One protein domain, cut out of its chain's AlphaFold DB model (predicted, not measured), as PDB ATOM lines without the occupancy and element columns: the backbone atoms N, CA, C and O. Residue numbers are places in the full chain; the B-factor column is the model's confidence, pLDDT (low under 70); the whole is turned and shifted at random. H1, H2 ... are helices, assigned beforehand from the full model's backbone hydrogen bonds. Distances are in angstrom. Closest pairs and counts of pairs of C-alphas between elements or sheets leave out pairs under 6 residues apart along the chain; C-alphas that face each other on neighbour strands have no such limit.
ATOM      1  N   ILE A 175     205.260 291.128 210.534       65.31
ATOM      2  CA  ILE A 175     205.773 290.610 209.254       65.31
ATOM      3  C   ILE A 175     206.981 289.698 209.496       65.31
ATOM      4  O   ILE A 175     207.024 288.571 209.000       65.31
ATOM      5  N   CYS A 176     207.939 290.168 210.299       59.28
ATOM      6  CA  CYS A 176     209.129 289.406 210.653       59.28
ATOM      7  C   CYS A 176     208.777 288.149 211.445       59.28
ATOM      8  O   CYS A 176     209.412 287.133 211.232       59.28
ATOM      9  N   ARG A 177     207.778 288.192 212.336       59.34
ATOM     10  CA  ARG A 177     207.330 287.054 213.152       59.34
ATOM     11  C   ARG A 177     206.556 286.035 212.324       59.34
ATOM     12  O   ARG A 177     206.830 284.848 212.445       59.34
ATOM     13  N   GLN A 178     205.613 286.486 211.497       59.78
ATOM     14  CA  GLN A 178     204.819 285.631 210.606       59.78
ATOM     15  C   GLN A 178     205.709 284.874 209.624       59.78
ATOM     16  O   GLN A 178     205.430 283.724 209.314       59.78
ATOM     17  N   ASN A 179     206.823 285.483 209.216       64.56
ATOM     18  CA  ASN A 179     207.776 284.859 208.314       64.56
ATOM     19  C   ASN A 179     209.122 284.540 208.980       64.56
ATOM     20  O   ASN A 179     210.095 284.350 208.264       64.56
ATOM     21  N   TYR A 180     209.221 284.480 210.315       65.56
ATOM     22  CA  TYR A 180     210.516 284.311 210.999       65.56
ATOM     23  C   TYR A 180     211.146 282.968 210.649       65.56
ATOM     24  O   TYR A 180     212.304 282.901 210.253       65.56
ATOM     25  N   HIS A 181     210.350 281.903 210.738       69.25
ATOM     26  CA  HIS A 181     210.785 280.564 210.365       69.25
ATOM     27  C   HIS A 181     211.156 280.507 208.884       69.25
ATOM     28  O   HIS A 181     212.250 280.066 208.554       69.25
ATOM     29  N   LEU A 182     210.305 281.042 208.002       73.81
ATOM     30  CA  LEU A 182     210.592 281.101 206.569       73.81
ATOM     31  C   LEU A 182     211.879 281.885 206.272       73.81
ATOM     32  O   LEU A 182     212.717 281.409 205.520       73.81
ATOM     33  N   ALA A 183     212.077 283.049 206.889       71.69
ATOM     34  CA  ALA A 183     213.271 283.870 206.726       71.69
ATOM     35  C   ALA A 183     214.526 283.142 207.218       71.69
ATOM     36  O   ALA A 183     215.523 283.112 206.507       71.69
ATOM     37  N   MET A 184     214.473 282.499 208.388       77.12
ATOM     38  CA  MET A 184     215.585 281.697 208.907       77.12
ATOM     39  C   MET A 184     215.917 280.512 207.994       77.12
ATOM     40  O   MET A 184     217.089 280.238 207.747       77.12
ATOM     41  N   HIS A 185     214.903 279.847 207.446       77.06
ATOM     42  CA  HIS A 185     215.077 278.764 206.483       77.06
ATOM     43  C   HIS A 185     215.660 279.255 205.149       77.06
ATOM     44  O   HIS A 185     216.559 278.622 204.604       77.06
ATOM     45  N   VAL A 186     215.224 280.417 204.657       78.19
ATOM     46  CA  VAL A 186     215.781 281.065 203.461       78.19
ATOM     47  C   VAL A 186     217.238 281.484 203.679       78.19
ATOM     48  O   VAL A 186     218.072 281.241 202.813       78.19
ATOM     49  N   PHE A 187     217.587 282.042 204.843       74.25
ATOM     50  CA  PHE A 187     218.988 282.294 205.199       74.25
ATOM     51  C   PHE A 187     219.803 280.997 205.252       74.25
ATOM     52  O   PHE A 187     220.940 280.980 204.790       74.25
ATOM     53  N   GLY A 188     219.218 279.904 205.753       77.38
ATOM     54  CA  GLY A 188     219.821 278.571 205.702       77.38
ATOM     55  C   GLY A 188     220.066 278.067 204.275       77.38
ATOM     56  O   GLY A 188     221.118 277.505 204.001       77.38
ATOM     57  N   LEU A 189     219.152 278.322 203.334       76.69
ATOM     58  CA  LEU A 189     219.378 278.007 201.918       76.69
ATOM     59  C   LEU A 189     220.517 278.826 201.317       76.69
ATOM     60  O   LEU A 189     221.337 278.288 200.580       76.69
ATOM     61  N   MET A 190     220.597 280.116 201.649       78.81
ATOM     62  CA  MET A 190     221.679 280.976 201.165       78.81
ATOM     63  C   MET A 190     223.055 280.489 201.633       78.81
ATOM     64  O   MET A 190     224.019 280.595 200.882       78.81
ATOM     65  N   THR A 191     223.163 279.943 202.849       73.56
ATOM     66  CA  THR A 191     224.432 279.403 203.368       73.56
ATOM     67  C   THR A 191     224.774 278.017 202.821       73.56
ATOM     68  O   THR A 191     225.936 277.620 202.889       73.56
ATOM     69  N   GLN A 192     223.793 277.297 202.275       77.31
ATOM     70  CA  GLN A 192     223.958 275.978 201.656       77.31
ATOM     71  C   GLN A 192     224.154 276.038 200.134       77.31
ATOM     72  O   GLN A 192     224.521 275.027 199.540       77.31
ATOM     73  N   ALA A 193     223.930 277.196 199.504       77.56
ATOM     74  CA  ALA A 193     224.150 277.380 198.074       77.56
ATOM     75  C   ALA A 193     225.619 277.101 197.715       77.56
ATOM     76  O   ALA A 193     226.542 277.727 198.241       77.56
ATOM     77  N   THR A 194     225.833 276.159 196.799       79.31
ATOM     78  CA  THR A 194     227.176 275.746 196.358       79.31
ATOM     79  C   THR A 194     227.592 276.438 195.066       79.31
ATOM     80  O   THR A 194     228.780 276.486 194.734       79.31
ATOM     81  N   THR A 195     226.627 277.029 194.354       81.56
ATOM     82  CA  THR A 195     226.855 277.806 193.138       81.56
ATOM     83  C   THR A 195     226.257 279.211 193.235       81.56
ATOM     84  O   THR A 195     225.275 279.462 193.930       81.56
ATOM     85  N   MET A 196     226.843 280.161 192.500       69.56
ATOM     86  CA  MET A 196     226.346 281.544 192.456       69.56
ATOM     87  C   MET A 196     224.939 281.636 191.843       69.56
ATOM     88  O   MET A 196     224.167 282.511 192.213       69.56
ATOM     89  N   SER A 197     224.598 280.719 190.930       75.81
ATOM     90  CA  SER A 197     223.269 280.654 190.311       75.81
ATOM     91  C   SER A 197     222.192 280.239 191.314       75.81
ATOM     92  O   SER A 197     221.112 280.818 191.309       75.81
ATOM     93  N   GLU A 198     222.488 279.274 192.192       75.31
ATOM     94  CA  GLU A 198     221.582 278.860 193.276       75.31
ATOM     95  C   GLU A 198     221.340 280.008 194.258       75.31
ATOM     96  O   GLU A 198     220.205 280.280 194.646       75.31
ATOM     97  N   LEU A 199     222.408 280.719 194.634       73.12
ATOM     98  CA  LEU A 199     222.298 281.855 195.542       73.12
ATOM     99  C   LEU A 199     221.458 282.987 194.933       73.12
ATOM    100  O   LEU A 199     220.607 283.550 195.621       73.12
ATOM    101  N   ASP A 200     221.667 283.303 193.653       76.69
ATOM    102  CA  ASP A 200     220.913 284.338 192.937       76.69
ATOM    103  C   ASP A 200     219.415 284.003 192.845       76.69
ATOM    104  O   ASP A 200     218.561 284.869 193.054       76.69
ATOM    105  N   GLU A 201     219.074 282.731 192.630       81.38
ATOM    106  CA  GLU A 201     217.687 282.258 192.586       81.38
ATOM    107  C   GLU A 201     216.985 282.360 193.954       81.38
ATOM    108  O   GLU A 201     215.839 282.831 194.038       81.38
ATOM    109  N   VAL A 202     217.688 281.990 195.033       80.12
ATOM    110  CA  VAL A 202     217.198 282.119 196.415       80.12
ATOM    111  C   VAL A 202     217.007 283.590 196.783       80.12
ATOM    112  O   VAL A 202     215.952 283.960 197.297       80.12
ATOM    113  N   VAL A 203     217.991 284.449 196.494       78.25
ATOM    114  CA  VAL A 203     217.934 285.890 196.793       78.25
ATOM    115  C   VAL A 203     216.818 286.564 196.004       78.25
ATOM    116  O   VAL A 203     216.019 287.292 196.590       78.25
ATOM    117  N   THR A 204     216.706 286.291 194.704       80.12
ATOM    118  CA  THR A 204     215.660 286.872 193.851       80.12
ATOM    119  C   THR A 204     214.270 286.496 194.354       80.12
ATOM    120  O   THR A 204     213.398 287.356 194.492       80.12
ATOM    121  N   SER A 205     214.064 285.224 194.701       79.12
ATOM    122  CA  SER A 205     212.769 284.751 195.190       79.12
ATOM    123  C   SER A 205     212.452 285.274 196.593       79.12
ATOM    124  O   SER A 205     211.324 285.694 196.845       79.12
ATOM    125  N   ALA A 206     213.448 285.351 197.479       76.62
ATOM    126  CA  ALA A 206     213.308 285.949 198.804       76.62
ATOM    127  C   ALA A 206     212.938 287.434 198.721       76.62
ATOM    128  O   ALA A 206     212.002 287.874 199.383       76.62
ATOM    129  N   VAL A 207     213.622 288.208 197.875       75.44
ATOM    130  CA  VAL A 207     213.327 289.635 197.689       75.44
ATOM    131  C   VAL A 207     211.888 289.828 197.229       75.44
ATOM    132  O   VAL A 207     211.187 290.658 197.805       75.44
ATOM    133  N   VAL A 208     211.413 289.043 196.257       75.69
ATOM    134  CA  VAL A 208     210.020 289.137 195.803       75.69
ATOM    135  C   VAL A 208     209.053 288.764 196.926       75.69
ATOM    136  O   VAL A 208     208.128 289.525 197.178       75.69
ATOM    137  N   VAL A 209     209.274 287.663 197.648       74.00
ATOM    138  CA  VAL A 209     208.357 287.184 198.701       74.00
ATOM    139  C   VAL A 209     208.314 288.112 199.919       74.00
ATOM    140  O   VAL A 209     207.237 288.356 200.455       74.00
ATOM    141  N   PHE A 210     209.448 288.679 200.339       73.12
ATOM    142  CA  PHE A 210     209.513 289.545 201.522       73.12
ATOM    143  C   PHE A 210     209.188 291.016 201.240       73.12
ATOM    144  O   PHE A 210     208.837 291.743 202.169       73.12
ATOM    145  N   SER A 211     209.305 291.472 199.988       66.12
ATOM    146  CA  SER A 211     209.139 292.897 199.638       66.12
ATOM    147  C   SER A 211     207.796 293.235 198.986       66.12
ATOM    148  O   SER A 211     207.490 294.411 198.799       66.12
ATOM    149  N   SER A 212     206.995 292.238 198.613       65.81
ATOM    150  CA  SER A 212     205.717 292.431 197.921       65.81
ATOM    151  C   SER A 212     204.523 292.405 198.877       65.81
ATOM    152  O   SER A 212     204.531 291.775 199.934       65.81
ATOM    153  N   SER A 213     203.448 293.098 198.502       56.84
ATOM    154  CA  SER A 213     202.148 292.923 199.151       56.84
ATOM    155  C   SER A 213     201.590 291.535 198.822       56.84
ATOM    156  O   SER A 213     201.605 291.162 197.652       56.84
ATOM    157  N   HIS A 214     201.056 290.833 199.830       54.50
ATOM    158  CA  HIS A 214     200.557 289.438 199.862       54.50
ATOM    159  C   HIS A 214     199.647 288.947 198.703       54.50
ATOM    160  O   HIS A 214     199.183 287.814 198.734       54.50
ATOM    161  N   SER A 215     199.341 289.770 197.701       53.03
ATOM    162  CA  SER A 215     198.334 289.521 196.661       53.03
ATOM    163  C   SER A 215     198.878 289.589 195.230       53.03
ATOM    164  O   SER A 215     198.094 289.495 194.287       53.03
ATOM    165  N   ASP A 216     200.183 289.805 195.037       56.38
ATOM    166  CA  ASP A 216     200.738 289.965 193.692       56.38
ATOM    167  C   ASP A 216     201.006 288.598 193.026       56.38
ATOM    168  O   ASP A 216     201.449 287.637 193.660       56.38
ATOM    169  N   ARG A 217     200.729 288.484 191.723       57.41
ATOM    170  CA  ARG A 217     200.742 287.201 190.986       57.41
ATOM    171  C   ARG A 217     202.140 286.570 190.934       57.41
ATOM    172  O   ARG A 217     202.273 285.359 190.773       57.41
ATOM    173  N   ASN A 218     203.174 287.391 191.108       64.94
ATOM    174  CA  ASN A 218     204.568 286.961 191.173       64.94
ATOM    175  C   ASN A 218     204.948 286.367 192.540       64.94
ATOM    176  O   ASN A 218     205.854 285.539 192.601       64.94
ATOM    177  N   VAL A 219     204.245 286.727 193.621       70.06
ATOM    178  CA  VAL A 219     204.557 286.249 194.981       70.06
ATOM    179  C   VAL A 219     204.326 284.756 195.094       70.06
ATOM    180  O   VAL A 219     205.203 284.055 195.582       70.06
ATOM    181  N   GLY A 220     203.197 284.262 194.575       69.25
ATOM    182  CA  GLY A 220     202.870 282.834 194.599       69.25
ATOM    183  C   GLY A 220     203.946 281.987 193.921       69.25
ATOM    184  O   GLY A 220     204.462 281.056 194.526       69.25
ATOM    185  N   LYS A 221     204.386 282.388 192.721       80.62
ATOM    186  CA  LYS A 221     205.455 281.693 191.989       80.62
ATOM    187  C   LYS A 221     206.777 281.670 192.764       80.62
ATOM    188  O   LYS A 221     207.417 280.631 192.863       80.62
ATOM    189  N   HIS A 222     207.214 282.813 193.293       75.75
ATOM    190  CA  HIS A 222     208.484 282.878 194.025       75.75
ATOM    191  C   HIS A 222     208.410 282.185 195.392       75.75
ATOM    192  O   HIS A 222     209.412 281.652 195.861       75.75
ATOM    193  N   PHE A 223     207.227 282.129 196.002       77.19
ATOM    194  CA  PHE A 223     206.979 281.363 197.215       77.19
ATOM    195  C   PHE A 223     207.016 279.851 196.956       77.19
ATOM    196  O   PHE A 223     207.701 279.136 197.681       77.19
ATOM    197  N   GLU A 224     206.369 279.374 195.888       80.31
ATOM    198  CA  GLU A 224     206.444 277.973 195.442       80.31
ATOM    199  C   GLU A 224     207.887 277.570 195.100       80.31
ATOM    200  O   GLU A 224     208.341 276.497 195.498       80.31
ATOM    201  N   ASN A 225     208.648 278.455 194.447       81.88
ATOM    202  CA  ASN A 225     210.072 278.232 194.186       81.88
ATOM    203  C   ASN A 225     210.877 278.074 195.486       81.88
ATOM    204  O   ASN A 225     211.654 277.128 195.614       81.88
ATOM    205  N   LEU A 226     210.681 278.957 196.474       79.25
ATOM    206  CA  LEU A 226     211.345 278.831 197.777       79.25
ATOM    207  C   LEU A 226     210.927 277.550 198.508       79.25
ATOM    208  O   LEU A 226     211.786 276.884 199.079       79.25
ATOM    209  N   GLN A 227     209.648 277.165 198.466       79.06
ATOM    210  CA  GLN A 227     209.184 275.898 199.039       79.06
ATOM    211  C   GLN A 227     209.856 274.687 198.380       79.06
ATOM    212  O   GLN A 227     210.289 273.776 199.088       79.06
ATOM    213  N   GLY A 228     209.993 274.684 197.051       80.62
ATOM    214  CA  GLY A 228     210.695 273.626 196.322       80.62
ATOM    215  C   GLY A 228     212.161 273.509 196.742       80.62
ATOM    216  O   GLY A 228     212.629 272.417 197.062       80.62
ATOM    217  N   LEU A 229     212.868 274.638 196.830       79.62
ATOM    218  CA  LEU A 229     214.271 274.681 197.259       79.62
ATOM    219  C   LEU A 229     214.450 274.217 198.712       79.62
ATOM    220  O   LEU A 229     215.363 273.446 199.001       79.62
ATOM    221  N   LEU A 230     213.550 274.628 199.609       76.44
ATOM    222  CA  LEU A 230     213.550 274.209 201.014       76.44
ATOM    223  C   LEU A 230     213.284 272.713 201.193       76.44
ATOM    224  O   LEU A 230     213.883 272.072 202.053       76.44
ATOM    225  N   THR A 231     212.402 272.144 200.375       77.75
ATOM    226  CA  THR A 231     212.063 270.715 200.449       77.75
ATOM    227  C   THR A 231     213.207 269.849 199.915       77.75
ATOM    228  O   THR A 231     213.540 268.819 200.502       77.75
ATOM    229  N   ASN A 232     213.869 270.302 198.847       71.25
ATOM    230  CA  ASN A 232     215.011 269.606 198.251       71.25
ATOM    231  C   ASN A 232     216.259 269.654 199.148       71.25
ATOM    232  O   ASN A 232     217.002 268.675 199.219       71.25
ATOM    233  N   SER A 233     216.487 270.757 199.873       62.09
ATOM    234  CA  SER A 233     217.592 270.843 200.836       62.09
ATOM    235  C   SER A 233     217.336 270.011 202.099       62.09
ATOM    236  O   SER A 233     218.274 269.419 202.639       62.09
ATOM    237  N   ALA A 234     216.079 269.874 202.536       55.56
ATOM    238  CA  ALA A 234     215.702 269.012 203.660       55.56
ATOM    239  C   ALA A 234     215.936 267.517 203.364       55.56
ATOM    240  O   ALA A 234     216.426 266.793 204.224       55.56
ATOM    241  N   GLN A 235     215.691 267.060 202.131       52.72
ATOM    242  CA  GLN A 235     215.973 265.675 201.712       52.72
ATOM    243  C   GLN A 235     217.471 265.329 201.672       52.72
ATOM    244  O   GLN A 235     217.823 264.152 201.712       52.72
TER     245      GLN A 235
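This is residues 175 to 235 of the 252 residues of an uncharacterized protein of Dissostichus mawsoni (UniProt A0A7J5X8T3). A helical hairpin, H2 and H3, is crossed on one side by the longest helix, H4, which packs on H3 with residues 218 to 226 and on H2 with residues 226 to 233. H1, a short helical piece, precedes H2, away from H3 and H4. The printed part has 61 residues with four named helices, H1 to H4 in that order, and no named strand: all helix. The whole is compact, with a radius of gyration of the C-alphas of 11.1 A and spans of 31 by 22 by 18 A.

H4, residues 217 to 235, touches H3, residues 196 to 211, opposite ways at a steep tilt of 49 degrees; their closest C-alphas, Ser 205 and His 222, are 4.8 A apart. H4 touches H2, residues 180 to 192, the same way at a steep tilt of 62 degrees, closest at the C-alphas of Leu 189 and Leu 230, 7.0 A. H2 and H3 form a hairpin and touch at a shallow tilt of 15 degrees, opposite ways, closest at the C-alphas of Met 190 and Leu 199, 5.7 A. The helix packing is only just mostly crossed, with 1 of 3 touching pairs at a shallow tilt. H1, residues 175 to 178, is close to H2 but not clearly touching, and apart from H3 and H4; the C-alphas of Cys 176 and Ala 183, the closest of H1 and H2, are 8.0 A apart. Every O i to N i+4 pair is within hydrogen-bond range in H2 and H3, and 14 of 15 in H4; H1 is too short for one, and its 1 O i to N i+3 pair is not within range.

H4 measures 28.5 A, from C-alpha 217 at (200.742, 287.201, 190.986) to C-alpha 235 at (215.973, 265.675, 201.712). H3 measures 21.8 A, H2 18.4 A and H1 5.2 A, which begins with C-alpha 175 at (205.773, 290.610, 209.254).

The two C-alphas farthest apart, Thr 194 and Ser 215, are 32.0 A apart. The printed part has no cut, and its three links are tight. Mean pLDDT of the printed part is 71.9; residues 175 to 181, 196, 211 to 218, 220 and 233 to 235 are under 70.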